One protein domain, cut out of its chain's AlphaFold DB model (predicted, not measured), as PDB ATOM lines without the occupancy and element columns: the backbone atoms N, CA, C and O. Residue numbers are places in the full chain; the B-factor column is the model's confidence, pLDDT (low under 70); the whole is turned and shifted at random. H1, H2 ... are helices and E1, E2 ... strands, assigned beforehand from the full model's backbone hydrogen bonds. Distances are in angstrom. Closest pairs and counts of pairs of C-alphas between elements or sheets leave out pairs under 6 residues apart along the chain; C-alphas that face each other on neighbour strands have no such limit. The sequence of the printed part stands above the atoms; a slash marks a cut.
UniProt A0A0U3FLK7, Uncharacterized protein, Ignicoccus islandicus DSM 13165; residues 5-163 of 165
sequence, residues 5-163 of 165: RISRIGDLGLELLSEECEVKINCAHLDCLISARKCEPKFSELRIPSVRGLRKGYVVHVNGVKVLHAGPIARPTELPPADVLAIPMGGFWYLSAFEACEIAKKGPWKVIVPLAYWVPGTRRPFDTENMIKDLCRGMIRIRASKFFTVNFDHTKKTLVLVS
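What this domain is: This is residues 5 to 163 of the 165 residues of an uncharacterized protein of Ignicoccus islandicus DSM 13165 (UniProt A0A0U3FLK7). Two strongly twisted sheets stand partly face to face as a sandwich, a larger one of E5, E6, E7, E8, E9, E12 and E10 and a smaller one of E4, E3, E2, E1 and E11, with H1 packed over E9 on the face of the larger sheet that is turned away from the smaller, where it leaves most of that face bare of named helices. The short helix H2 packs on H1 and grazes the larger sheet, and the long hairpin of E5 and E6 forms the other edge of that sheet. The printed part has 159 residues with two named helices and twelve named strands, in the order E1 to E8, H1, E9, H2, E10, E11, E12. The larger sheet is mixed, in the order E5, E6, E7, E8, E9, E12, E10; the smaller is antiparallel throughout, in the order E4, E3, E2, E1, E11. The class is mostly strand, and the whole is compact and rounded, with a radius of gyration of the C-alphas of 14.4 A and spans of 39 by 35 by 31 A.

Where its parts are: E1 begins at C-alpha 5, at (-47.982, 43.139, 34.917), and holds residues 5 to 8. E2 is residues 13 to 17, E3 residues 22 to 27 and E4 residues 32 to 37. E5, residues 42 to 50, is 25.0 A long, and E6, residues 53 to 62, is 29.1 A long. E7 is residues 65 to 69 and E8 residues 84 to 88. H1, residues 97 to 106, begins at (-37.236, 30.931, 53.126) and is 14.3 A long. E9 is residues 111 to 115, H2 residues 129 to 135, E10 residues 140 to 144 and E11 residues 148 to 150. E12, residues 158 to 162, ends at (-40.538, 43.472, 44.703).

How they stand to each other: E1, E2, E3 and E4 form a meander, each strand the antiparallel neighbour of the one before; N 7 and O 15 are 2.8 A apart, N 16 and O 23 2.7 A, and N 24 and O 35 2.8 A. E11 is the antiparallel neighbour of E1, with N 6 and O 148 at 2.8 A. E5, E6 and E7 form a second meander, with N 46 and O 57 at 2.8 A and N 60 and O 67 at 2.8 A. From E7 to E10 the neighbours are parallel: N 86 and O 68 are 2.8 A apart, N 113 and O 85 2.8 A, N 160 and O 112 2.8 A, and N 159 and O 140 2.7 A. The facing parts of the two sheets are 9.1 A centre to centre, and their strands stand at 12 degrees; the C-alphas of Arg 8 in E1 and Val 162 in E12, the closest of those two strands, are 6.4 A apart. E8, H1 and E9 make a strand-helix-strand unit, two parallel neighbour strands with a helix between, with a right-handed crossover. E9, H2 and E10 make a split unit, with E12 between its strands, also right-handed. H1 and the larger sheet make two layers, a helix on one face of a sheet, at a height of 9.5 A. H1 lies over E9 and runs along the strands, at 19 degrees to E9 on the local plane. H2 only grazes this sheet, with residues 129 to 133. H1 and H2 touch, closest at the C-alphas of Ala 97 and Ile 132, 5.4 A, at a steep tilt of 50 degrees, the same way. In both helices every O i to N i+4 pair is within hydrogen-bond range.

The domain as a whole: The two C-alphas farthest apart, those of Glu 19 and Val 51, are 39.8 A from each other. The printed part has no cut. The links E7 to E8, residues 70 to 83, and E9 to H2, residues 116 to 128, are long. The mean pLDDT of the printed part is 83.6; residues 27 to 32, 51 to 52, 145 to 146, 150 to 155 and 163 of this model are under 70.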
ATOM      1  N   ARG A   5     -48.694  42.343  33.919       82.38
ATOM      2  CA  ARG A   5     -47.982  43.139  34.917       82.38
ATOM      3  C   ARG A   5     -48.381  42.655  36.300       82.38
ATOM      4  O   ARG A   5     -49.558  42.474  36.576       82.38
ATOM      5  N   ILE A   6     -47.402  42.451  37.164       81.94
ATOM      6  CA  ILE A   6     -47.605  41.972  38.526       81.94
ATOM      7  C   ILE A   6     -46.928  42.951  39.487       81.94
ATOM      8  O   ILE A   6     -45.847  43.471  39.200       81.94
ATOM      9  N   SER A   7     -47.560  43.218  40.621       80.06
ATOM     10  CA  SER A   7     -47.041  44.038  41.716       80.06
ATOM     11  C   SER A   7     -47.390  43.409  43.059       80.06
ATOM     12  O   SER A   7     -48.349  42.650  43.186       80.06
ATOM     13  N   ARG A   8     -46.598  43.717  44.087       78.19
ATOM     14  CA  ARG A   8     -46.920  43.360  45.469       78.19
ATOM     15  C   ARG A   8     -47.669  44.524  46.117       78.19
ATOM     16  O   ARG A   8     -47.193  45.654  46.044       78.19
ATOM     17  N   ILE A   9     -48.779  44.240  46.793       77.25
ATOM     18  CA  ILE A   9     -49.567  45.224  47.552       77.25
ATOM     19  C   ILE A   9     -49.589  44.842  49.041       77.25
ATOM     20  O   ILE A   9     -50.482  44.154  49.520       77.25
ATOM     21  N   GLY A  10     -48.567  45.267  49.787       74.50
ATOM     22  CA  GLY A  10     -48.386  44.892  51.198       74.50
ATOM     23  C   GLY A  10     -47.725  43.522  51.390       74.50
ATOM     24  O   GLY A  10     -47.099  42.991  50.475       74.50
ATOM     25  N   ASP A  11     -47.828  42.949  52.589       73.56
ATOM     26  CA  ASP A  11     -47.033  41.768  52.964       73.56
ATOM     27  C   ASP A  11     -47.491  40.482  52.265       73.56
ATOM     28  O   ASP A  11     -46.671  39.678  51.833       73.56
ATOM     29  N   LEU A  12     -48.802  40.300  52.126       76.69
ATOM     30  CA  LEU A  12     -49.447  39.099  51.585       76.69
ATOM     31  C   LEU A  12     -50.351  39.424  50.385       76.69
ATOM     32  O   LEU A  12     -51.268  38.671  50.070       76.69
ATOM     33  N   GLY A  13     -50.147  40.583  49.762       77.81
ATOM     34  CA  GLY A  13     -50.992  41.043  48.675       77.81
ATOM     35  C   GLY A  13     -50.271  41.088  47.335       77.81
ATOM     36  O   GLY A  13     -49.078  41.383  47.246       77.81
ATOM     37  N   LEU A  14     -51.025  40.828  46.276       83.44
ATOM     38  CA  LEU A  14     -50.595  40.784  44.892       83.44
ATOM     39  C   LEU A  14     -51.610  41.521  44.014       83.44
ATOM     40  O   LEU A  14     -52.818  41.365  44.178       83.44
ATOM     41  N   GLU A  15     -51.133  42.302  43.060       84.12
ATOM     42  CA  GLU A  15     -51.949  42.940  42.033       84.12
ATOM     43  C   GLU A  15     -51.466  42.473  40.654       84.12
ATOM     44  O   GLU A  15     -50.269  42.370  40.389       84.12
ATOM     45  N   LEU A  16     -52.423  42.123  39.800       81.62
ATOM     46  CA  LEU A  16     -52.266  41.590  38.455       81.62
ATOM     47  C   LEU A  16     -52.966  42.550  37.494       81.62
ATOM     48  O   LEU A  16     -54.158  42.806  37.635       81.62
ATOM     49  N   LEU A  17     -52.241  43.077  36.519       80.69
ATOM     50  CA  LEU A  17     -52.737  44.046  35.550       80.69
ATOM     51  C   LEU A  17     -52.439  43.566  34.131       80.69
ATOM     52  O   LEU A  17     -51.296  43.287  33.774       80.69
ATOM     53  N   SER A  18     -53.464  43.539  33.299       80.75
ATOM     54  CA  SER A  18     -53.371  43.421  31.851       80.75
ATOM     55  C   SER A  18     -54.195  44.532  31.193       80.75
ATOM     56  O   SER A  18     -54.868  45.303  31.876       80.75
ATOM     57  N   GLU A  19     -54.144  44.634  29.863       77.62
ATOM     58  CA  GLU A  19     -54.956  45.608  29.108       77.62
ATOM     59  C   GLU A  19     -56.463  45.443  29.367       77.62
ATOM     60  O   GLU A  19     -57.204  46.424  29.399       77.62
ATOM     61  N   GLU A  20     -56.901  44.207  29.607       79.19
ATOM     62  CA  GLU A  20     -58.312  43.826  29.705       79.19
ATOM     63  C   GLU A  20     -58.746  43.500  31.144       79.19
ATOM     64  O   GLU A  20     -59.935  43.370  31.403       79.19
ATOM     65  N   CYS A  21     -57.816  43.342  32.094       77.00
ATOM     66  CA  CYS A  21     -58.141  42.790  33.408       77.00
ATOM     67  C   CYS A  21     -57.235  43.340  34.511       77.00
ATOM     68  O   CYS A  21     -56.011  43.294  34.415       77.00
ATOM     69  N   GLU A  22     -57.840  43.827  35.589       83.38
ATOM     70  CA  GLU A  22     -57.150  44.179  36.831       83.38
ATOM     71  C   GLU A  22     -57.661  43.264  37.937       83.38
ATOM     72  O   GLU A  22     -58.860  43.225  38.195       83.38
ATOM     73  N   VAL A  23     -56.764  42.542  38.606       80.50
ATOM     74  CA  VAL A  23     -57.093  41.663  39.729       80.50
ATOM     75  C   VAL A  23     -56.189  41.977  40.905       80.50
ATOM     76  O   VAL A  23     -54.971  41.949  40.789       80.50
ATOM     77  N   LYS A  24     -56.784  42.225  42.065       82.31
ATOM     78  CA  LYS A  24     -56.079  42.402  43.334       82.31
ATOM     79  C   LYS A  24     -56.441  41.253  44.246       82.31
ATOM     80  O   LYS A  24     -57.619  40.970  44.438       82.31
ATOM     81  N   ILE A  25     -55.425  40.616  44.799       76.88
ATOM     82  CA  ILE A  25     -55.525  39.550  45.783       76.88
ATOM     83  C   ILE A  25     -54.831  40.088  47.022       76.88
ATOM     84  O   ILE A  25     -53.629  40.311  46.999       76.88
ATOM     85  N   ASN A  26     -55.566  40.328  48.096       76.50
ATOM     86  CA  ASN A  26     -54.980  40.745  49.360       76.50
ATOM     87  C   ASN A  26     -55.353  39.732  50.430       76.50
ATOM     88  O   ASN A  26     -56.507  39.663  50.847       76.50
ATOM     89  N   CYS A  27     -54.381  38.929  50.845       61.19
ATOM     90  CA  CYS A  27     -54.580  37.965  51.910       61.19
ATOM     91  C   CYS A  27     -54.192  38.570  53.255       61.19
ATOM     92  O   CYS A  27     -53.028  38.832  53.522       61.19
ATOM     93  N   ALA A  28     -55.156  38.747  54.148       61.81
ATOM     94  CA  ALA A  28     -54.873  38.884  55.566       61.81
ATOM     95  C   ALA A  28     -54.581  37.499  56.172       61.81
ATOM     96  O   ALA A  28     -54.727  36.459  55.529       61.81
ATOM     97  N   HIS A  29     -54.177  37.466  57.444       55.25
ATOM     98  CA  HIS A  29     -53.904  36.205  58.132       55.25
ATOM     99  C   HIS A  29     -55.070  35.204  58.049       55.25
ATOM    100  O   HIS A  29     -54.806  34.012  57.943       55.25
ATOM    101  N   LEU A  30     -56.330  35.649  58.102       50.12
ATOM    102  CA  LEU A  30     -57.502  34.764  58.188       50.12
ATOM    103  C   LEU A  30     -58.350  34.704  56.911       50.12
ATOM    104  O   LEU A  30     -58.943  33.664  56.651       50.12
ATOM    105  N   ASP A  31     -58.347  35.758  56.096       56.62
ATOM    106  CA  ASP A  31     -59.168  35.857  54.889       56.62
ATOM    107  C   ASP A  31     -58.401  36.521  53.757       56.62
ATOM    108  O   ASP A  31     -57.508  37.334  53.995       56.62
ATOM    109  N   CYS A  32     -58.781  36.210  52.520       61.94
ATOM    110  CA  CYS A  32     -58.297  36.937  51.359       61.94
ATOM    111  C   CYS A  32     -59.439  37.681  50.688       61.94
ATOM    112  O   CYS A  32     -60.473  37.102  50.360       61.94
ATOM    113  N   LEU A  33     -59.211  38.965  50.448       74.44
ATOM    114  CA  LEU A  33     -60.061  39.779  49.609       74.44
ATOM    115  C   LEU A  33     -59.542  39.699  48.178       74.44
ATOM    116  O   LEU A  33     -58.369  39.970  47.915       74.44
ATOM    117  N   ILE A  34     -60.432  39.354  47.255       77.38
ATOM    118  CA  ILE A  34     -60.146  39.397  45.828       77.38
ATOM    119  C   ILE A  34     -61.078  40.410  45.193       77.38
ATOM    120  O   ILE A  34     -62.293  40.331  45.354       77.38
ATOM    121  N   SER A  35     -60.510  41.354  44.458       80.12
ATOM    122  CA  SER A  35     -61.279  42.298  43.656       80.12
ATOM    123  C   SER A  35     -60.793  42.247  42.221       80.12
ATOM    124  O   SER A  35     -59.585  42.303  41.990       80.12
ATOM    125  N   ALA A  36     -61.722  42.189  41.275       81.00
ATOM    126  CA  ALA A  36     -61.425  42.277  39.857       81.00
ATOM    127  C   ALA A  36     -62.147  43.470  39.233       81.00
ATOM    128  O   ALA A  36     -63.243  43.836  39.656       81.00
ATOM    129  N   ARG A  37     -61.525  44.089  38.233       80.00
ATOM    130  CA  ARG A  37     -62.122  45.139  37.406       80.00
ATOM    131  C   ARG A  37     -61.866  44.827  35.942       80.00
ATOM    132  O   ARG A  37     -60.811  44.298  35.598       80.00
ATOM    133  N   LYS A  38     -62.816  45.228  35.091       81.62
ATOM    134  CA  LYS A  38     -62.764  45.104  33.621       81.62
ATOM    135  C   LYS A  38     -62.833  43.663  33.084       81.62
ATOM    136  O   LYS A  38     -62.856  43.478  31.876       81.62
ATOM    137  N   CYS A  39     -62.937  42.668  33.965       79.19
ATOM    138  CA  CYS A  39     -62.982  41.248  33.631       79.19
ATOM    139  C   CYS A  39     -63.694  40.435  34.724       79.19
ATOM    140  O   CYS A  39     -63.796  40.880  35.869       79.19
ATOM    141  N   GLU A  40     -64.087  39.208  34.381       76.25
ATOM    142  CA  GLU A  40     -64.426  38.146  35.333       76.25
ATOM    143  C   GLU A  40     -63.300  37.101  35.342       76.25
ATOM    144  O   GLU A  40     -63.211  36.269  34.432       76.25
ATOM    145  N   PRO A  41     -62.384  37.130  36.323       77.25
ATOM    146  CA  PRO A  41     -61.331  36.130  36.390       77.25
ATOM    147  C   PRO A  41     -61.905  34.793  36.849       77.25
ATOM    148  O   PRO A  41     -62.816  34.733  37.675       77.25
ATOM    149  N   LYS A  42     -61.317  33.696  36.368       84.56
ATOM    150  CA  LYS A  42     -61.618  32.374  36.924       84.56
ATOM    151  C   LYS A  42     -60.765  32.168  38.168       84.56
ATOM    152  O   LYS A  42     -59.535  32.153  38.080       84.56
ATOM    153  N   PHE A  43     -61.430  32.000  39.305       86.56
ATOM    154  CA  PHE A  43     -60.798  31.738  40.591       86.56
ATOM    155  C   PHE A  43     -61.103  30.322  41.058       86.56
ATOM    156  O   PHE A  43     -62.217  29.825  40.904       86.56
ATOM    157  N   SER A  44     -60.122  29.683  41.678       88.75
ATOM    158  CA  SER A  44     -60.329  28.450  42.429       88.75
ATOM    159  C   SER A  44     -59.707  28.614  43.808       88.75
ATOM    160  O   SER A  44     -58.515  28.907  43.918       88.75
ATOM    161  N   GLU A  45     -60.528  28.471  44.851       88.44
ATOM    162  CA  GLU A  45     -60.055  28.466  46.235       88.44
ATOM    163  C   GLU A  45     -59.220  27.205  46.469       88.44
ATOM    164  O   GLU A  45     -59.640  26.089  46.160       88.44
ATOM    165  N   LEU A  46     -58.036  27.392  47.038       86.38
ATOM    166  CA  LEU A  46     -57.192  26.324  47.541       86.38
ATOM    167  C   LEU A  46     -57.312  26.298  49.061       86.38
ATOM    168  O   LEU A  46     -57.018  27.285  49.736       86.38
ATOM    169  N   ARG A  47     -57.709  25.153  49.607       83.56
ATOM    170  CA  ARG A  47     -57.751  24.929  51.051       83.56
ATOM    171  C   ARG A  47     -56.468  24.255  51.497       83.56
ATOM    172  O   ARG A  47     -56.223  23.104  51.157       83.56
ATOM    173  N   ILE A  48     -55.663  24.985  52.257       78.50
ATOM    174  CA  ILE A  48     -54.357  24.528  52.722       78.50
ATOM    175  C   ILE A  48     -54.458  24.210  54.217       78.50
ATOM    176  O   ILE A  48     -54.748  25.113  55.015       78.50
ATOM    177  N   PRO A  49     -54.225  22.952  54.627       70.56
ATOM    178  CA  PRO A  49     -54.142  22.600  56.036       70.56
ATOM    179  C   PRO A  49     -53.022  23.377  56.736       70.56
ATOM    180  O   PRO A  49     -51.894  23.451  56.251       70.56
ATOM    181  N   SER A  50     -53.314  23.945  57.904       71.25
ATOM    182  CA  SER A  50     -52.316  24.589  58.761       71.25
ATOM    183  C   SER A  50     -52.499  24.178  60.219       71.25
ATOM    184  O   SER A  50     -53.547  23.673  60.615       71.25
ATOM    185  N   VAL A  51     -51.493  24.468  61.048       62.94
ATOM    186  CA  VAL A  51     -51.519  24.202  62.503       62.94
ATOM    187  C   VAL A  51     -52.695  24.890  63.203       62.94
ATOM    188  O   VAL A  51     -53.154  24.434  64.240       62.94
ATOM    189  N   ARG A  52     -53.184  26.001  62.642       68.50
ATOM    190  CA  ARG A  52     -54.242  26.840  63.223       68.50
ATOM    191  C   ARG A  52     -55.530  26.792  62.397       68.50
ATOM    192  O   ARG A  52     -56.225  27.797  62.298       68.50
ATOM    193  N   GLY A  53     -55.807  25.652  61.764       74.38
ATOM    194  CA  GLY A  53     -56.993  25.433  60.933       74.38
ATOM    195  C   GLY A  53     -56.725  25.559  59.433       74.38
ATOM    196  O   GLY A  53     -55.580  25.520  58.976       74.38
ATOM    197  N   LEU A  54     -57.795  25.692  58.654       76.88
ATOM    198  CA  LEU A  54     -57.739  25.811  57.197       76.88
ATOM    199  C   LEU A  54     -57.370  27.240  56.788       76.88
ATOM    200  O   LEU A  54     -57.993  28.202  57.232       76.88
ATOM    201  N   ARG A  55     -56.362  27.375  55.926       82.12
ATOM    202  CA  ARG A  55     -56.000  28.646  55.290       82.12
ATOM    203  C   ARG A  55     -56.422  28.627  53.828       82.12
ATOM    204  O   ARG A  55     -56.454  27.568  53.202       82.12
ATOM    205  N   LYS A  56     -56.726  29.807  53.294       86.12
ATOM    206  CA  LYS A  56     -57.124  29.986  51.898       86.12
ATOM    207  C   LYS A  56     -55.941  30.470  51.067       86.12
ATOM    208  O   LYS A  56     -55.276  31.442  51.423       86.12
ATOM    209  N   GLY A  57     -55.698  29.782  49.961       89.06
ATOM    210  CA  GLY A  57     -54.934  30.258  48.814       89.06
ATOM    211  C   GLY A  57     -55.845  30.333  47.590       89.06
ATOM    212  O   GLY A  57     -57.006  29.929  47.650       89.06
ATOM    213  N   TYR A  58     -55.332  30.844  46.476       91.06
ATOM    214  CA  TYR A  58     -56.123  31.021  45.258       91.06
ATOM    215  C   TYR A  58     -55.307  30.721  44.018       91.06
ATOM    216  O   TYR A  58     -54.189  31.208  43.871       91.06
ATOM    217  N   VAL A  59     -55.906  29.975  43.098       92.69
ATOM    218  CA  VAL A  59     -55.458  29.930  41.709       92.69
ATOM    219  C   VAL A  59     -56.313  30.909  40.927       92.69
ATOM    220  O   VAL A  59     -57.539  30.808  40.917       92.69
ATOM    221  N   VAL A  60     -55.656  31.866  40.286       90.88
ATOM    222  CA  VAL A  60     -56.287  32.928  39.515       90.88
ATOM    223  C   VAL A  60     -55.843  32.800  38.072       90.88
ATOM    224  O   VAL A  60     -54.647  32.773  37.787       90.88
ATOM    225  N   HIS A  61     -56.803  32.709  37.159       89.25
ATOM    226  CA  HIS A  61     -56.529  32.636  35.733       89.25
ATOM    227  C   HIS A  61     -56.887  33.966  35.066       89.25
ATOM    228  O   HIS A  61     -58.060  34.338  35.005       89.25
ATOM    229  N   VAL A  62     -55.870  34.671  34.565       85.00
ATOM    230  CA  VAL A  62     -56.011  35.955  33.862       85.00
ATOM    231  C   VAL A  62     -55.228  35.882  32.559       85.00
ATOM    232  O   VAL A  62     -54.035  35.596  32.572       85.00
ATOM    233  N   ASN A  63     -55.891  36.137  31.431       80.50
ATOM    234  CA  ASN A  63     -55.278  36.196  30.096       80.50
ATOM    235  C   ASN A  63     -54.383  34.991  29.747       80.50
ATOM    236  O   ASN A  63     -53.287  35.159  29.217       80.50
ATOM    237  N   GLY A  64     -54.832  33.771  30.058       81.50
ATOM    238  CA  GLY A  64     -54.066  32.551  29.772       81.50
ATOM    239  C   GLY A  64     -52.981  32.219  30.803       81.50
ATOM    240  O   GLY A  64     -52.351  31.173  30.694       81.50
ATOM    241  N   VAL A  65     -52.760  33.081  31.802       84.88
ATOM    242  CA  VAL A  65     -51.729  32.920  32.833       84.88
ATOM    243  C   VAL A  65     -52.358  32.430  34.129       84.88
ATOM    244  O   VAL A  65     -53.285  33.060  34.651       84.88
ATOM    245  N   LYS A  66     -51.831  31.335  34.685       90.75
ATOM    246  CA  LYS A  66     -52.231  30.848  36.012       90.75
ATOM    247  C   LYS A  66     -51.315  31.426  37.083       90.75
ATOM    248  O   LYS A  66     -50.118  31.139  37.109       90.75
ATOM    249  N   VAL A  67     -51.889  32.198  37.996       91.31
ATOM    250  CA  VAL A  67     -51.205  32.742  39.170       91.31
ATOM    251  C   VAL A  67     -51.710  32.020  40.410       91.31
ATOM    252  O   VAL A  67     -52.890  32.099  40.743       91.31
ATOM    253  N   LEU A  68     -50.821  31.315  41.100       93.25
ATOM    254  CA  LEU A  68     -51.094  30.722  42.401       93.25
ATOM    255  C   LEU A  68     -50.644  31.681  43.499       93.25
ATOM    256  O   LEU A  68     -49.453  31.924  43.669       93.25
ATOM    257  N   HIS A  69     -51.594  32.171  44.281       92.69
ATOM    258  CA  HIS A  69     -51.346  32.824  45.554       92.69
ATOM    259  C   HIS A  69     -51.475  31.793  46.681       92.69
ATOM    260  O   HIS A  69     -52.581  31.371  47.018       92.69
ATOM    261  N   ALA A  70     -50.360  31.387  47.289       91.06
ATOM    262  CA  ALA A  70     -50.330  30.310  48.285       91.06
ATOM    263  C   ALA A  70     -50.951  30.692  49.643       91.06
ATOM    264  O   ALA A  70     -51.063  29.848  50.528       91.06
ATOM    265  N   GLY A  71     -51.352  31.954  49.825       87.50
ATOM    266  CA  GLY A  71     -51.935  32.424  51.082       87.50
ATOM    267  C   GLY A  71     -50.938  32.333  52.246       87.50
ATOM    268  O   GLY A  71     -49.729  32.228  52.027       87.50
ATOM    269  N   PRO A  72     -51.411  32.380  53.500       87.00
ATOM    270  CA  PRO A  72     -50.563  32.305  54.688       87.00
ATOM    271  C   PRO A  72     -50.180  30.849  55.024       87.00
ATOM    272  O   PRO A  72     -50.474  30.348  56.112       87.00
ATOM    273  N   ILE A  73     -49.553  30.148  54.078       87.81
ATOM    274  CA  ILE A  73     -49.059  28.780  54.270       87.81
ATOM    275  C   ILE A  73     -47.897  28.751  55.276       87.81
ATOM    276  O   ILE A  73     -46.982  29.572  55.214       87.81
ATOM    277  N   ALA A  74     -47.941  27.794  56.205       86.81
ATOM    278  CA  ALA A  74     -46.999  27.687  57.325       86.81
ATOM    279  C   ALA A  74     -46.238  26.353  57.389       86.81
ATOM    280  O   ALA A  74     -45.458  26.141  58.311       86.81
ATOM    281  N   ARG A  75     -46.503  25.427  56.461       85.50
ATOM    282  CA  ARG A  75     -45.834  24.124  56.372       85.50
ATOM    283  C   ARG A  75     -45.694  23.707  54.913       85.50
ATOM    284  O   ARG A  75     -46.555  24.092  54.119       85.50
ATOM    285  N   PRO A  76     -44.665  22.926  54.554       83.69
ATOM    286  CA  PRO A  76     -44.539  22.396  53.207       83.69
ATOM    287  C   PRO A  76     -45.779  21.590  52.822       83.69
ATOM    288  O   PRO A  76     -46.262  20.766  53.596       83.69
ATOM    289  N   THR A  77     -46.312  21.853  51.636       87.88
ATOM    290  CA  THR A  77     -47.483  21.157  51.106       87.88
ATOM    291  C   THR A  77     -47.383  21.063  49.593       87.88
ATOM    292  O   THR A  77     -46.639  21.825  48.964       87.88
ATOM    293  N   GLU A  78     -48.142  20.146  49.009       88.00
ATOM    294  CA  GLU A  78     -48.284  20.074  47.565       88.00
ATOM    295  C   GLU A  78     -49.142  21.237  47.075       88.00
ATOM    296  O   GLU A  78     -50.257  21.474  47.537       88.00
ATOM    297  N   LEU A  79     -48.586  21.993  46.136       91.88
ATOM    298  CA  LEU A  79     -49.223  23.165  45.567       91.88
ATOM    299  C   LEU A  79     -49.589  22.879  44.108       91.88
ATOM    300  O   LEU A  79     -48.790  22.271  43.389       91.88
ATOM    301  N   PRO A  80     -50.769  23.326  43.642       92.19
ATOM    302  CA  PRO A  80     -51.198  23.064  42.280       92.19
ATOM    303  C   PRO A  80     -50.263  23.736  41.258       92.19
ATOM    304  O   PRO A  80     -49.633  24.764  41.546       92.19
ATOM    305  N   PRO A  81     -50.182  23.187  40.036       92.38
ATOM    306  CA  PRO A  81     -49.384  23.776  38.973       92.38
ATOM    307  C   PRO A  81     -49.914  25.163  38.582       92.38
ATOM    308  O   PRO A  81     -51.117  25.366  38.404       92.38
ATOM    309  N   ALA A  82     -48.996  26.110  38.403       92.50
ATOM    310  CA  ALA A  82     -49.266  27.471  37.948       92.50
ATOM    311  C   ALA A  82     -48.044  28.023  37.197       92.50
ATOM    312  O   ALA A  82     -46.945  27.486  37.317       92.50
ATOM    313  N   ASP A  83     -48.213  29.102  36.439       90.62
ATOM    314  CA  ASP A  83     -47.095  29.785  35.783       90.62
ATOM    315  C   ASP A  83     -46.340  30.687  36.765       90.62
ATOM    316  O   ASP A  83     -45.106  30.751  36.746       90.62
ATOM    317  N   VAL A  84     -47.089  31.355  37.647       91.00
ATOM    318  CA  VAL A  84     -46.573  32.251  38.685       91.00
ATOM    319  C   VAL A  84     -46.960  31.715  40.059       91.00
ATOM    320  O   VAL A  84     -48.131  31.436  40.304       91.00
ATOM    321  N   LEU A  85     -45.991  31.609  40.965       93.81
ATOM    322  CA  LEU A  85     -46.194  31.289  42.374       93.81
ATOM    323  C   LEU A  85     -45.900  32.518  43.230       93.81
ATOM    324  O   LEU A  85     -44.756  32.959  43.302       93.81
ATOM    325  N   ALA A  86     -46.907  33.024  43.928       93.06
ATOM    326  CA  ALA A  86     -46.746  33.977  45.012       93.06
ATOM    327  C   ALA A  86     -46.850  33.230  46.350       93.06
ATOM    328  O   ALA A  86     -47.901  32.674  46.675       93.06
ATOM    329  N   ILE A  87     -45.750  33.163  47.100       93.00
ATOM    330  CA  ILE A  87     -45.617  32.298  48.284       93.00
ATOM    331  C   ILE A  87     -44.926  33.050  49.424       93.00
ATOM    332  O   ILE A  87     -43.951  33.762  49.166       93.00
ATOM    333  N   PRO A  88     -45.400  32.934  50.677       92.12
ATOM    334  CA  PRO A  88     -44.700  33.520  51.805       92.12
ATOM    335  C   PRO A  88     -43.339  32.843  52.013       92.12
ATOM    336  O   PRO A  88     -43.218  31.625  51.895       92.12
ATOM    337  N   MET A  89     -42.321  33.646  52.313       93.75
ATOM    338  CA  MET A  89     -40.933  33.198  52.493       93.75
ATOM    339  C   MET A  89     -40.271  33.831  53.724       93.75
ATOM    340  O   MET A  89     -39.062  34.033  53.736       93.75
ATOM    341  N   GLY A  90     -41.059  34.229  54.723       89.62
ATOM    342  CA  GLY A  90     -40.550  34.923  55.906       89.62
ATOM    343  C   GLY A  90     -40.362  34.067  57.143       89.62
ATOM    344  O   GLY A  90     -39.865  34.582  58.131       89.62
ATOM    345  N   GLY A  91     -40.777  32.804  57.163       89.00
ATOM    346  CA  GLY A  91     -40.717  31.998  58.382       89.00
ATOM    347  C   GLY A  91     -41.619  32.525  59.506       89.00
ATOM    348  O   GLY A  91     -42.558  33.298  59.281       89.00
ATOM    349  N   PHE A  92     -41.331  32.090  60.736       86.38
ATOM    350  CA  PHE A  92     -42.024  32.422  61.991       86.38
ATOM    351  C   PHE A  92     -43.517  32.035  62.043       86.38
ATOM    352  O   PHE A  92     -43.896  31.125  62.776       86.38
ATOM    353  N   TRP A  93     -44.366  32.706  61.261       83.00
ATOM    354  CA  TRP A  93     -45.788  32.376  61.087       83.00
ATOM    355  C   TRP A  93     -46.088  31.656  59.773       83.00
ATOM    356  O   TRP A  93     -47.186  31.121  59.609       83.00
ATOM    357  N   TYR A  94     -45.131  31.674  58.850       88.62
ATOM    358  CA  TYR A  94     -45.244  31.134  57.504       88.62
ATOM    359  C   TYR A  94     -44.117  30.139  57.225       88.62
ATOM    360  O   TYR A  94     -43.264  29.904  58.080       88.62
ATOM    361  N   LEU A  95     -44.095  29.590  56.010       91.62
ATOM    362  CA  LEU A  95     -42.938  28.870  55.488       91.62
ATOM    363  C   LEU A  95     -41.656  29.685  55.650       91.62
ATOM    364  O   LEU A  95     -41.619  30.871  55.301       91.62
ATOM    365  N   SER A  96     -40.603  29.028  56.130       94.75
ATOM    366  CA  SER A  96     -39.255  29.591  56.073       94.75
ATOM    367  C   SER A  96     -38.822  29.813  54.624       94.75
ATOM    368  O   SER A  96     -39.296  29.148  53.695       94.75
ATOM    369  N   ALA A  97     -37.868  30.717  54.419       95.38
ATOM    370  CA  ALA A  97     -37.236  30.931  53.126       95.38
ATOM    371  C   ALA A  97     -36.636  29.627  52.571       95.38
ATOM    372  O   ALA A  97     -36.696  29.390  51.367       95.38
ATOM    373  N   PHE A  98     -36.108  28.754  53.438       96.12
ATOM    374  CA  PHE A  98     -35.559  27.457  53.035       96.12
ATOM    375  C   PHE A  98     -36.641  26.554  52.443       96.12
ATOM    376  O   PHE A  98     -36.529  26.124  51.295       96.12
ATOM    377  N   GLU A  99     -37.718  26.319  53.194       96.00
ATOM    378  CA  GLU A  99     -38.815  25.456  52.756       96.00
ATOM    379  C   GLU A  99     -39.495  26.003  51.498       96.00
ATOM    380  O   GLU A  99     -39.755  25.259  50.551       96.00
ATOM    381  N   ALA A 100     -39.746  27.312  51.451       95.50
ATOM    382  CA  ALA A 100     -40.376  27.939  50.300       95.50
ATOM    383  C   ALA A 100     -39.480  27.897  49.050       95.50
ATOM    384  O   ALA A 100     -39.986  27.667  47.949       95.50
ATOM    385  N   CYS A 101     -38.158  28.058  49.196       96.19
ATOM    386  CA  CYS A 101     -37.213  27.887  48.090       96.19
ATOM    387  C   CYS A 101     -37.149  26.428  47.610       96.19
ATOM    388  O   CYS A 101     -37.063  26.196  46.404       96.19
ATOM    389  N   GLU A 102     -37.224  25.443  48.508       95.75
ATOM    390  CA  GLU A 102     -37.277  24.023  48.135       95.75
ATOM    391  C   GLU A 102     -38.534  23.682  47.340       95.75
ATOM    392  O   GLU A 102     -38.449  23.034  46.293       95.75
ATOM    393  N   ILE A 103     -39.687  24.180  47.793       95.00
ATOM    394  CA  ILE A 103     -40.942  24.098  47.048       95.00
ATOM    395  C   ILE A 103     -40.707  24.713  45.670       95.00
ATOM    396  O   ILE A 103     -40.779  24.001  44.666       95.00
ATOM    397  N   ALA A 104     -40.326  25.996  45.619       94.38
ATOM    398  CA  ALA A 104     -40.123  26.773  44.397       94.38
ATOM    399  C   ALA A 104     -39.207  26.090  43.369       94.38
ATOM    400  O   ALA A 104     -39.477  26.142  42.167       94.38
ATOM    401  N   LYS A 105     -38.139  25.421  43.816       93.50
ATOM    402  CA  LYS A 105     -37.212  24.672  42.955       93.50
ATOM    403  C   LYS A 105     -37.821  23.397  42.378       93.50
ATOM    404  O   LYS A 105     -37.530  23.098  41.223       93.50
ATOM    405  N   LYS A 106     -38.684  22.694  43.114       93.25
ATOM    406  CA  LYS A 106     -39.271  21.407  42.697       93.25
ATOM    407  C   LYS A 106     -40.530  21.555  41.843       93.25
ATOM    408  O   LYS A 106     -40.746  20.750  40.947       93.25
ATOM    409  N   GLY A 107     -41.346  22.582  42.087       92.31
ATOM    410  CA  GLY A 107     -42.628  22.738  41.387       92.31
ATOM    411  C   GLY A 107     -42.514  23.222  39.933       92.31
ATOM    412  O   GLY A 107     -41.442  23.623  39.491       92.31
ATOM    413  N   PRO A 108     -43.609  23.243  39.163       92.06
ATOM    414  CA  PRO A 108     -43.589  23.583  37.736       92.06
ATOM    415  C   PRO A 108     -43.633  25.096  37.439       92.06
ATOM    416  O   PRO A 108     -43.803  25.493  36.288       92.06
ATOM    417  N   TRP A 109     -43.504  25.956  38.453       92.06
ATOM    418  CA  TRP A 109     -43.642  27.407  38.285       92.06
ATOM    419  C   TRP A 109     -42.454  28.024  37.555       92.06
ATOM    420  O   TRP A 109     -41.304  27.633  37.764       92.06
ATOM    421  N   LYS A 110     -42.737  29.042  36.741       90.69
ATOM    422  CA  LYS A 110     -41.736  29.784  35.962       90.69
ATOM    423  C   LYS A 110     -41.300  31.053  36.685       90.69
ATOM    424  O   LYS A 110     -40.129  31.421  36.633       90.69
ATOM    425  N   VAL A 111     -42.235  31.702  37.380       90.75
ATOM    426  CA  VAL A 111     -41.989  32.925  38.149       90.75
ATOM    427  C   VAL A 111     -42.387  32.730  39.600       90.75
ATOM    428  O   VAL A 111     -43.454  32.203  39.898       90.75
ATOM    429  N   ILE A 112     -41.515  33.164  40.500       93.19
ATOM    430  CA  ILE A 112     -41.681  33.074  41.941       93.19
ATOM    431  C   ILE A 112     -41.669  34.493  42.497       93.19
ATOM    432  O   ILE A 112     -40.722  35.249  42.273       93.19
ATOM    433  N   VAL A 113     -42.711  34.839  43.242       92.50
ATOM    434  CA  VAL A 113     -42.884  36.126  43.911       92.50
ATOM    435  C   VAL A 113     -42.895  35.875  45.420       92.50
ATOM    436  O   VAL A 113     -43.892  35.383  45.952       92.50
ATOM    437  N   PRO A 114     -41.799  36.171  46.135       91.69
ATOM    438  CA  PRO A 114     -41.764  36.047  47.583       91.69
ATOM    439  C   PRO A 114     -42.718  37.042  48.244       91.69
ATOM    440  O   PRO A 114     -42.726  38.232  47.922       91.69
ATOM    441  N   LEU A 115     -43.483  36.548  49.210       90.56
ATOM    442  CA  LEU A 115     -44.373  37.320  50.071       90.56
ATOM    443  C   LEU A 115     -43.925  37.211  51.534       90.56
ATOM    444  O   LEU A 115     -43.098  36.367  51.878       90.56
ATOM    445  N   ALA A 116     -44.485  38.065  52.387       88.31
ATOM    446  CA  ALA A 116     -44.425  37.998  53.847       88.31
ATOM    447  C   ALA A 116     -43.034  37.721  54.445       88.31
ATOM    448  O   ALA A 116     -42.925  36.986  55.419       88.31
ATOM    449  N   TYR A 117     -41.987  38.288  53.848       88.94
ATOM    450  CA  TYR A 117     -40.610  38.238  54.338       88.94
ATOM    451  C   TYR A 117     -40.221  39.572  54.980       88.94
ATOM    452  O   TYR A 117     -40.937  40.566  54.844       88.94
ATOM    453  N   TRP A 118     -39.095  39.605  55.689       89.81
ATOM    454  CA  TRP A 118     -38.660  40.813  56.382       89.81
ATOM    455  C   TRP A 118     -38.358  41.951  55.405       89.81
ATOM    456  O   TRP A 118     -37.586  41.793  54.454       89.81
ATOM    457  N   VAL A 119     -38.919  43.122  55.690       82.31
ATOM    458  CA  VAL A 119     -38.634  44.380  54.997       82.31
ATOM    459  C   VAL A 119     -38.274  45.459  56.026       82.31
ATOM    460  O   VAL A 119     -38.629  45.328  57.201       82.31
ATOM    461  N   PRO A 120     -37.565  46.536  55.634       82.00
ATOM    462  CA  PRO A 120     -37.259  47.626  56.556       82.00
ATOM    463  C   PRO A 120     -38.521  48.147  57.259       82.00
ATOM    464  O   PRO A 120     -39.518  48.452  56.612       82.00
ATOM    465  N   GLY A 121     -38.477  48.228  58.592       80.62
ATOM    466  CA  GLY A 121     -39.620  48.613  59.431       80.62
ATOM    467  C   GLY A 121     -40.393  47.439  60.047       80.62
ATOM    468  O   GLY A 121     -41.159  47.645  60.992       80.62
ATOM    469  N   THR A 122     -40.162  46.198  59.605       80.44
ATOM    470  CA  THR A 122     -40.764  45.015  60.231       80.44
ATOM    471  C   THR A 122     -40.125  44.721  61.594       80.44
ATOM    472  O   THR A 122     -38.917  44.521  61.706       80.44
ATOM    473  N   ARG A 123     -40.952  44.635  62.647       82.25
ATOM    474  CA  ARG A 123     -40.519  44.346  64.035       82.25
ATOM    475  C   ARG A 123     -40.449  42.852  64.384       82.25
ATOM    476  O   ARG A 123     -40.160  42.499  65.523       82.25
ATOM    477  N   ARG A 124     -40.808  41.971  63.448       81.88
ATOM    478  CA  ARG A 124     -40.873  40.513  63.645       81.88
ATOM    479  C   ARG A 124     -39.636  39.835  63.044       81.88
ATOM    480  O   ARG A 124     -39.113  40.354  62.057       81.88
ATOM    481  N   PRO A 125     -39.190  38.692  63.594       87.06
ATOM    482  CA  PRO A 125     -37.998  37.985  63.131       87.06
ATOM    483  C   PRO A 125     -38.312  37.147  61.884       87.06
ATOM    484  O   PRO A 125     -38.273  35.922  61.928       87.06
ATOM    485  N   PHE A 126     -38.702  37.804  60.793       89.75
ATOM    486  CA  PHE A 126     -38.880  37.121  59.518       89.75
ATOM    487  C   PHE A 126     -37.539  36.940  58.796       89.75
ATOM    488  O   PHE A 126     -36.610  37.731  58.975       89.75
ATOM    489  N   ASP A 127     -37.461  35.929  57.938       93.38
ATOM    490  CA  ASP A 127     -36.337  35.709  57.038       93.38
ATOM    491  C   ASP A 127     -36.165  36.905  56.098       93.38
ATOM    492  O   ASP A 127     -37.129  37.520  55.626       93.38
ATOM    493  N   THR A 128     -34.910  37.260  55.836       91.69
ATOM    494  CA  THR A 128     -34.569  38.472  55.085       91.69
ATOM    495  C   THR A 128     -34.537  38.239  53.577       91.69
ATOM    496  O   THR A 128     -34.330  37.126  53.094       91.69
ATOM    497  N   GLU A 129     -34.629  39.328  52.807       90.50
ATOM    498  CA  GLU A 129     -34.418  39.299  51.353       90.50
ATOM    499  C   GLU A 129     -33.074  38.640  50.976       90.50
ATOM    500  O   GLU A 129     -32.986  37.920  49.981       90.50
ATOM    501  N   ASN A 130     -32.022  38.858  51.773       91.69
ATOM    502  CA  ASN A 130     -30.706  38.263  51.530       91.69
ATOM    503  C   ASN A 130     -30.717  36.745  51.745       91.69
ATOM    504  O   ASN A 130     -30.201  36.017  50.899       91.69
ATOM    505  N   MET A 131     -31.385  36.262  52.796       94.06
ATOM    506  CA  MET A 131     -31.563  34.822  53.017       94.06
ATOM    507  C   MET A 131     -32.323  34.172  51.860       94.06
ATOM    508  O   MET A 131     -31.883  33.153  51.333       94.06
ATOM    509  N   ILE A 132     -33.413  34.792  51.398       93.62
ATOM    510  CA  ILE A 132     -34.180  34.297  50.246       93.62
ATOM    511  C   ILE A 132     -33.291  34.223  49.004       93.62
ATOM    512  O   ILE A 132     -33.276  33.201  48.318       93.62
ATOM    513  N   LYS A 133     -32.512  35.273  48.714       92.88
ATOM    514  CA  LYS A 133     -31.566  35.264  47.588       92.88
ATOM    515  C   LYS A 133     -30.613  34.082  47.688       92.88
ATOM    516  O   LYS A 133     -30.424  33.383  46.691       92.88
ATOM    517  N   ASP A 134     -30.008  33.874  48.849       94.94
ATOM    518  CA  ASP A 134     -29.010  32.829  49.048       94.94
ATOM    519  C   ASP A 134     -29.594  31.421  48.944       94.94
ATOM    520  O   ASP A 134     -29.012  30.558  48.287       94.94
ATOM    521  N   LEU A 135     -30.782  31.196  49.497       96.06
ATOM    522  CA  LEU A 135     -31.439  29.891  49.477       96.06
ATOM    523  C   LEU A 135     -32.027  29.554  48.099       96.06
ATOM    524  O   LEU A 135     -31.962  28.405  47.652       96.06
ATOM    525  N   CYS A 136     -32.520  30.557  47.373       92.94
ATOM    526  CA  CYS A 136     -33.022  30.439  46.003       92.94
ATOM    527  C   CYS A 136     -31.928  30.714  44.939       92.94
ATOM    528  O   CYS A 136     -32.223  31.162  43.826       92.94
ATOM    529  N   ARG A 137     -30.644  30.458  45.248       91.75
ATOM    530  CA  ARG A 137     -29.550  30.498  44.254       91.75
ATOM    531  C   ARG A 137     -29.869  29.602  43.046       91.75
ATOM    532  O   ARG A 137     -30.477  28.544  43.185       91.75
ATOM    533  N   GLY A 138     -29.464  30.051  41.857       88.31
ATOM    534  CA  GLY A 138     -29.727  29.375  40.576       88.31
ATOM    535  C   GLY A 138     -30.957  29.888  39.815       88.31
ATOM    536  O   GLY A 138     -31.068  29.637  38.616       88.31
ATOM    537  N   MET A 139     -31.842  30.652  40.463       91.12
ATOM    538  CA  MET A 139     -32.935  31.365  39.790       91.12
ATOM    539  C   MET A 139     -32.457  32.714  39.239       91.12
ATOM    540  O   MET A 139     -31.622  33.384  39.853       91.12
ATOM    541  N   ILE A 140     -33.017  33.139  38.103       87.94
ATOM    542  CA  ILE A 140     -32.808  34.491  37.567       87.94
ATOM    543  C   ILE A 140     -33.453  35.480  38.532       87.94
ATOM    544  O   ILE A 140     -34.607  35.302  38.910       87.94
ATOM    545  N   ARG A 141     -32.726  36.516  38.950       88.19
ATOM    546  CA  ARG A 141     -33.228  37.491  39.924       88.19
ATOM    547  C   ARG A 141     -33.622  38.777  39.221       88.19
ATOM    548  O   ARG A 141     -32.783  39.407  38.582       88.19
ATOM    549  N   ILE A 142     -34.870  39.193  39.400       84.06
ATOM    550  CA  ILE A 142     -35.368  40.488  38.930       84.06
ATOM    551  C   ILE A 142     -35.736  41.325  40.148       84.06
ATOM    552  O   ILE A 142     -36.441  40.855  41.040       84.06
ATOM    553  N   ARG A 143     -35.270  42.575  40.183       80.88
ATOM    554  CA  ARG A 143     -35.696  43.552  41.185       80.88
ATOM    555  C   ARG A 143     -36.740  44.470  40.565       80.88
ATOM    556  O   ARG A 143     -36.462  45.116  39.561       80.88
ATOM    557  N   ALA A 144     -37.918  44.536  41.171       77.12
ATOM    558  CA  ALA A 144     -39.011  45.392  40.722       77.12
ATOM    559  C   ALA A 144     -39.301  46.469  41.772       77.12
ATOM    560  O   ALA A 144     -39.275  46.184  42.967       77.12
ATOM    561  N   SER A 145     -39.564  47.706  41.349       68.62
ATOM    562  CA  SER A 145     -39.862  48.823  42.263       68.62
ATOM    563  C   SER A 145     -41.354  48.982  42.557       68.62
ATOM    564  O   SER A 145     -41.713  49.325  43.674       68.62
ATOM    565  N   LYS A 146     -42.220  48.737  41.566       67.81
ATOM    566  CA  LYS A 146     -43.687  48.794  41.715       67.81
ATOM    567  C   LYS A 146     -44.373  47.687  40.932       67.81
ATOM    568  O   LYS A 146     -45.072  46.876  41.519       67.81
ATOM    569  N   PHE A 147     -44.107  47.615  39.631       71.19
ATOM    570  CA  PHE A 147     -44.663  46.611  38.727       71.19
ATOM    571  C   PHE A 147     -43.543  45.927  37.954       71.19
ATOM    572  O   PHE A 147     -42.526  46.554  37.655       71.19
ATOM    573  N   PHE A 148     -43.761  44.678  37.571       73.94
ATOM    574  CA  PHE A 148     -42.929  43.969  36.608       73.94
ATOM    575  C   PHE A 148     -43.808  43.251  35.597       73.94
ATOM    576  O   PHE A 148     -44.899  42.799  35.931       73.94
ATOM    577  N   THR A 149     -43.336  43.157  34.362       74.56
ATOM    578  CA  THR A 149     -44.005  42.369  33.329       74.56
ATOM    579  C   THR A 149     -43.417  40.972  33.333       74.56
ATOM    580  O   THR A 149     -42.195  40.814  33.316       74.56
ATOM    581  N   VAL A 150     -44.279  39.963  33.346       67.12
ATOM    582  CA  VAL A 150     -43.852  38.583  33.154       67.12
ATOM    583  C   VAL A 150     -43.955  38.234  31.677       67.12
ATOM    584  O   VAL A 150     -45.050  38.214  31.119       67.12
ATOM    585  N   ASN A 151     -42.809  37.927  31.070       66.88
ATOM    586  CA  ASN A 151     -42.736  37.279  29.767       66.88
ATOM    587  C   ASN A 151     -42.336  35.818  29.987       66.88
ATOM    588  O   ASN A 151     -41.311  35.529  30.607       66.88
ATOM    589  N   PHE A 152     -43.166  34.891  29.518       66.81
ATOM    590  CA  PHE A 152     -42.936  33.458  29.672       66.81
ATOM    591  C   PHE A 152     -42.102  32.927  28.503       66.81
ATOM    592  O   PHE A 152     -42.648  32.284  27.617       66.81
ATOM    593  N   ASP A 153     -40.797  33.200  28.496       61.78
ATOM    594  CA  ASP A 153     -39.879  32.616  27.502       61.78
ATOM    595  C   ASP A 153     -38.503  32.274  28.089       61.78
ATOM    596  O   ASP A 153     -37.451  32.697  27.606       61.78
ATOM    597  N   HIS A 154     -38.489  31.548  29.208       57.88
ATOM    598  CA  HIS A 154     -37.239  31.231  29.891       57.88
ATOM    599  C   HIS A 154     -37.190  29.769  30.337       57.88
ATOM    600  O   HIS A 154     -38.047  29.283  31.072       57.88
ATOM    601  N   THR A 155     -36.114  29.088  29.934       68.44
ATOM    602  CA  THR A 155     -35.715  27.733  30.359       68.44
ATOM    603  C   THR A 155     -35.352  27.647  31.847       68.44
ATOM    604  O   THR A 155     -35.130  26.560  32.375       68.44
ATOM    605  N   LYS A 156     -35.282  28.793  32.540       77.94
ATOM    606  CA  LYS A 156     -34.922  28.921  33.955       77.94
ATOM    607  C   LYS A 156     -36.006  29.657  34.731       77.94
ATOM    608  O   LYS A 156     -36.645  30.577  34.227       77.94
ATOM    609  N   LYS A 157     -36.151  29.284  36.003       87.81
ATOM    610  CA  LYS A 157     -37.068  29.936  36.942       87.81
ATOM    611  C   LYS A 157     -36.582  31.331  37.310       87.81
ATOM    612  O   LYS A 157     -35.382  31.556  37.480       87.81
ATOM    613  N   THR A 158     -37.532  32.241  37.482       87.75
ATOM    614  CA  THR A 158     -37.279  33.641  37.822       87.75
ATOM    615  C   THR A 158     -37.807  33.954  39.215       87.75
ATOM    616  O   THR A 158     -38.988  33.773  39.490       87.75
ATOM    617  N   LEU A 159     -36.939  34.455  40.088       88.00
ATOM    618  CA  LEU A 159     -37.266  35.003  41.398       88.00
ATOM    619  C   LEU A 159     -37.428  36.523  41.279       88.00
ATOM    620  O   LEU A 159     -36.466  37.231  40.965       88.00
ATOM    621  N   VAL A 160     -38.625  37.033  41.557       86.62
ATOM    622  CA  VAL A 160     -38.924  38.465  41.472       86.62
ATOM    623  C   VAL A 160     -39.011  39.071  42.862       86.62
ATOM    624  O   VAL A 160     -39.944  38.815  43.616       86.62
ATOM    625  N   LEU A 161     -38.042  39.919  43.187       82.62
ATOM    626  CA  LEU A 161     -37.985  40.648  44.445       82.62
ATOM    627  C   LEU A 161     -38.603  42.029  44.248       82.62
ATOM    628  O   LEU A 161     -38.001  42.923  43.644       82.62
ATOM    629  N   VAL A 162     -39.828  42.191  44.742       77.00
ATOM    630  CA  VAL A 162     -40.538  43.472  44.703       77.00
ATOM    631  C   VAL A 162     -40.130  44.303  45.916       77.00
ATOM    632  O   VAL A 162     -40.422  43.946  47.057       77.00
ATOM    633  N   SER A 163     -39.440  45.410  45.662       65.31
ATOM    634  CA  SER A 163     -39.013  46.368  46.678       65.31
ATOM    635  C   SER A 163     -40.221  47.120  47.235       65.31
ATOM    636  O   SER A 163     -41.037  47.626  46.476       65.31
TER     637      SER A 163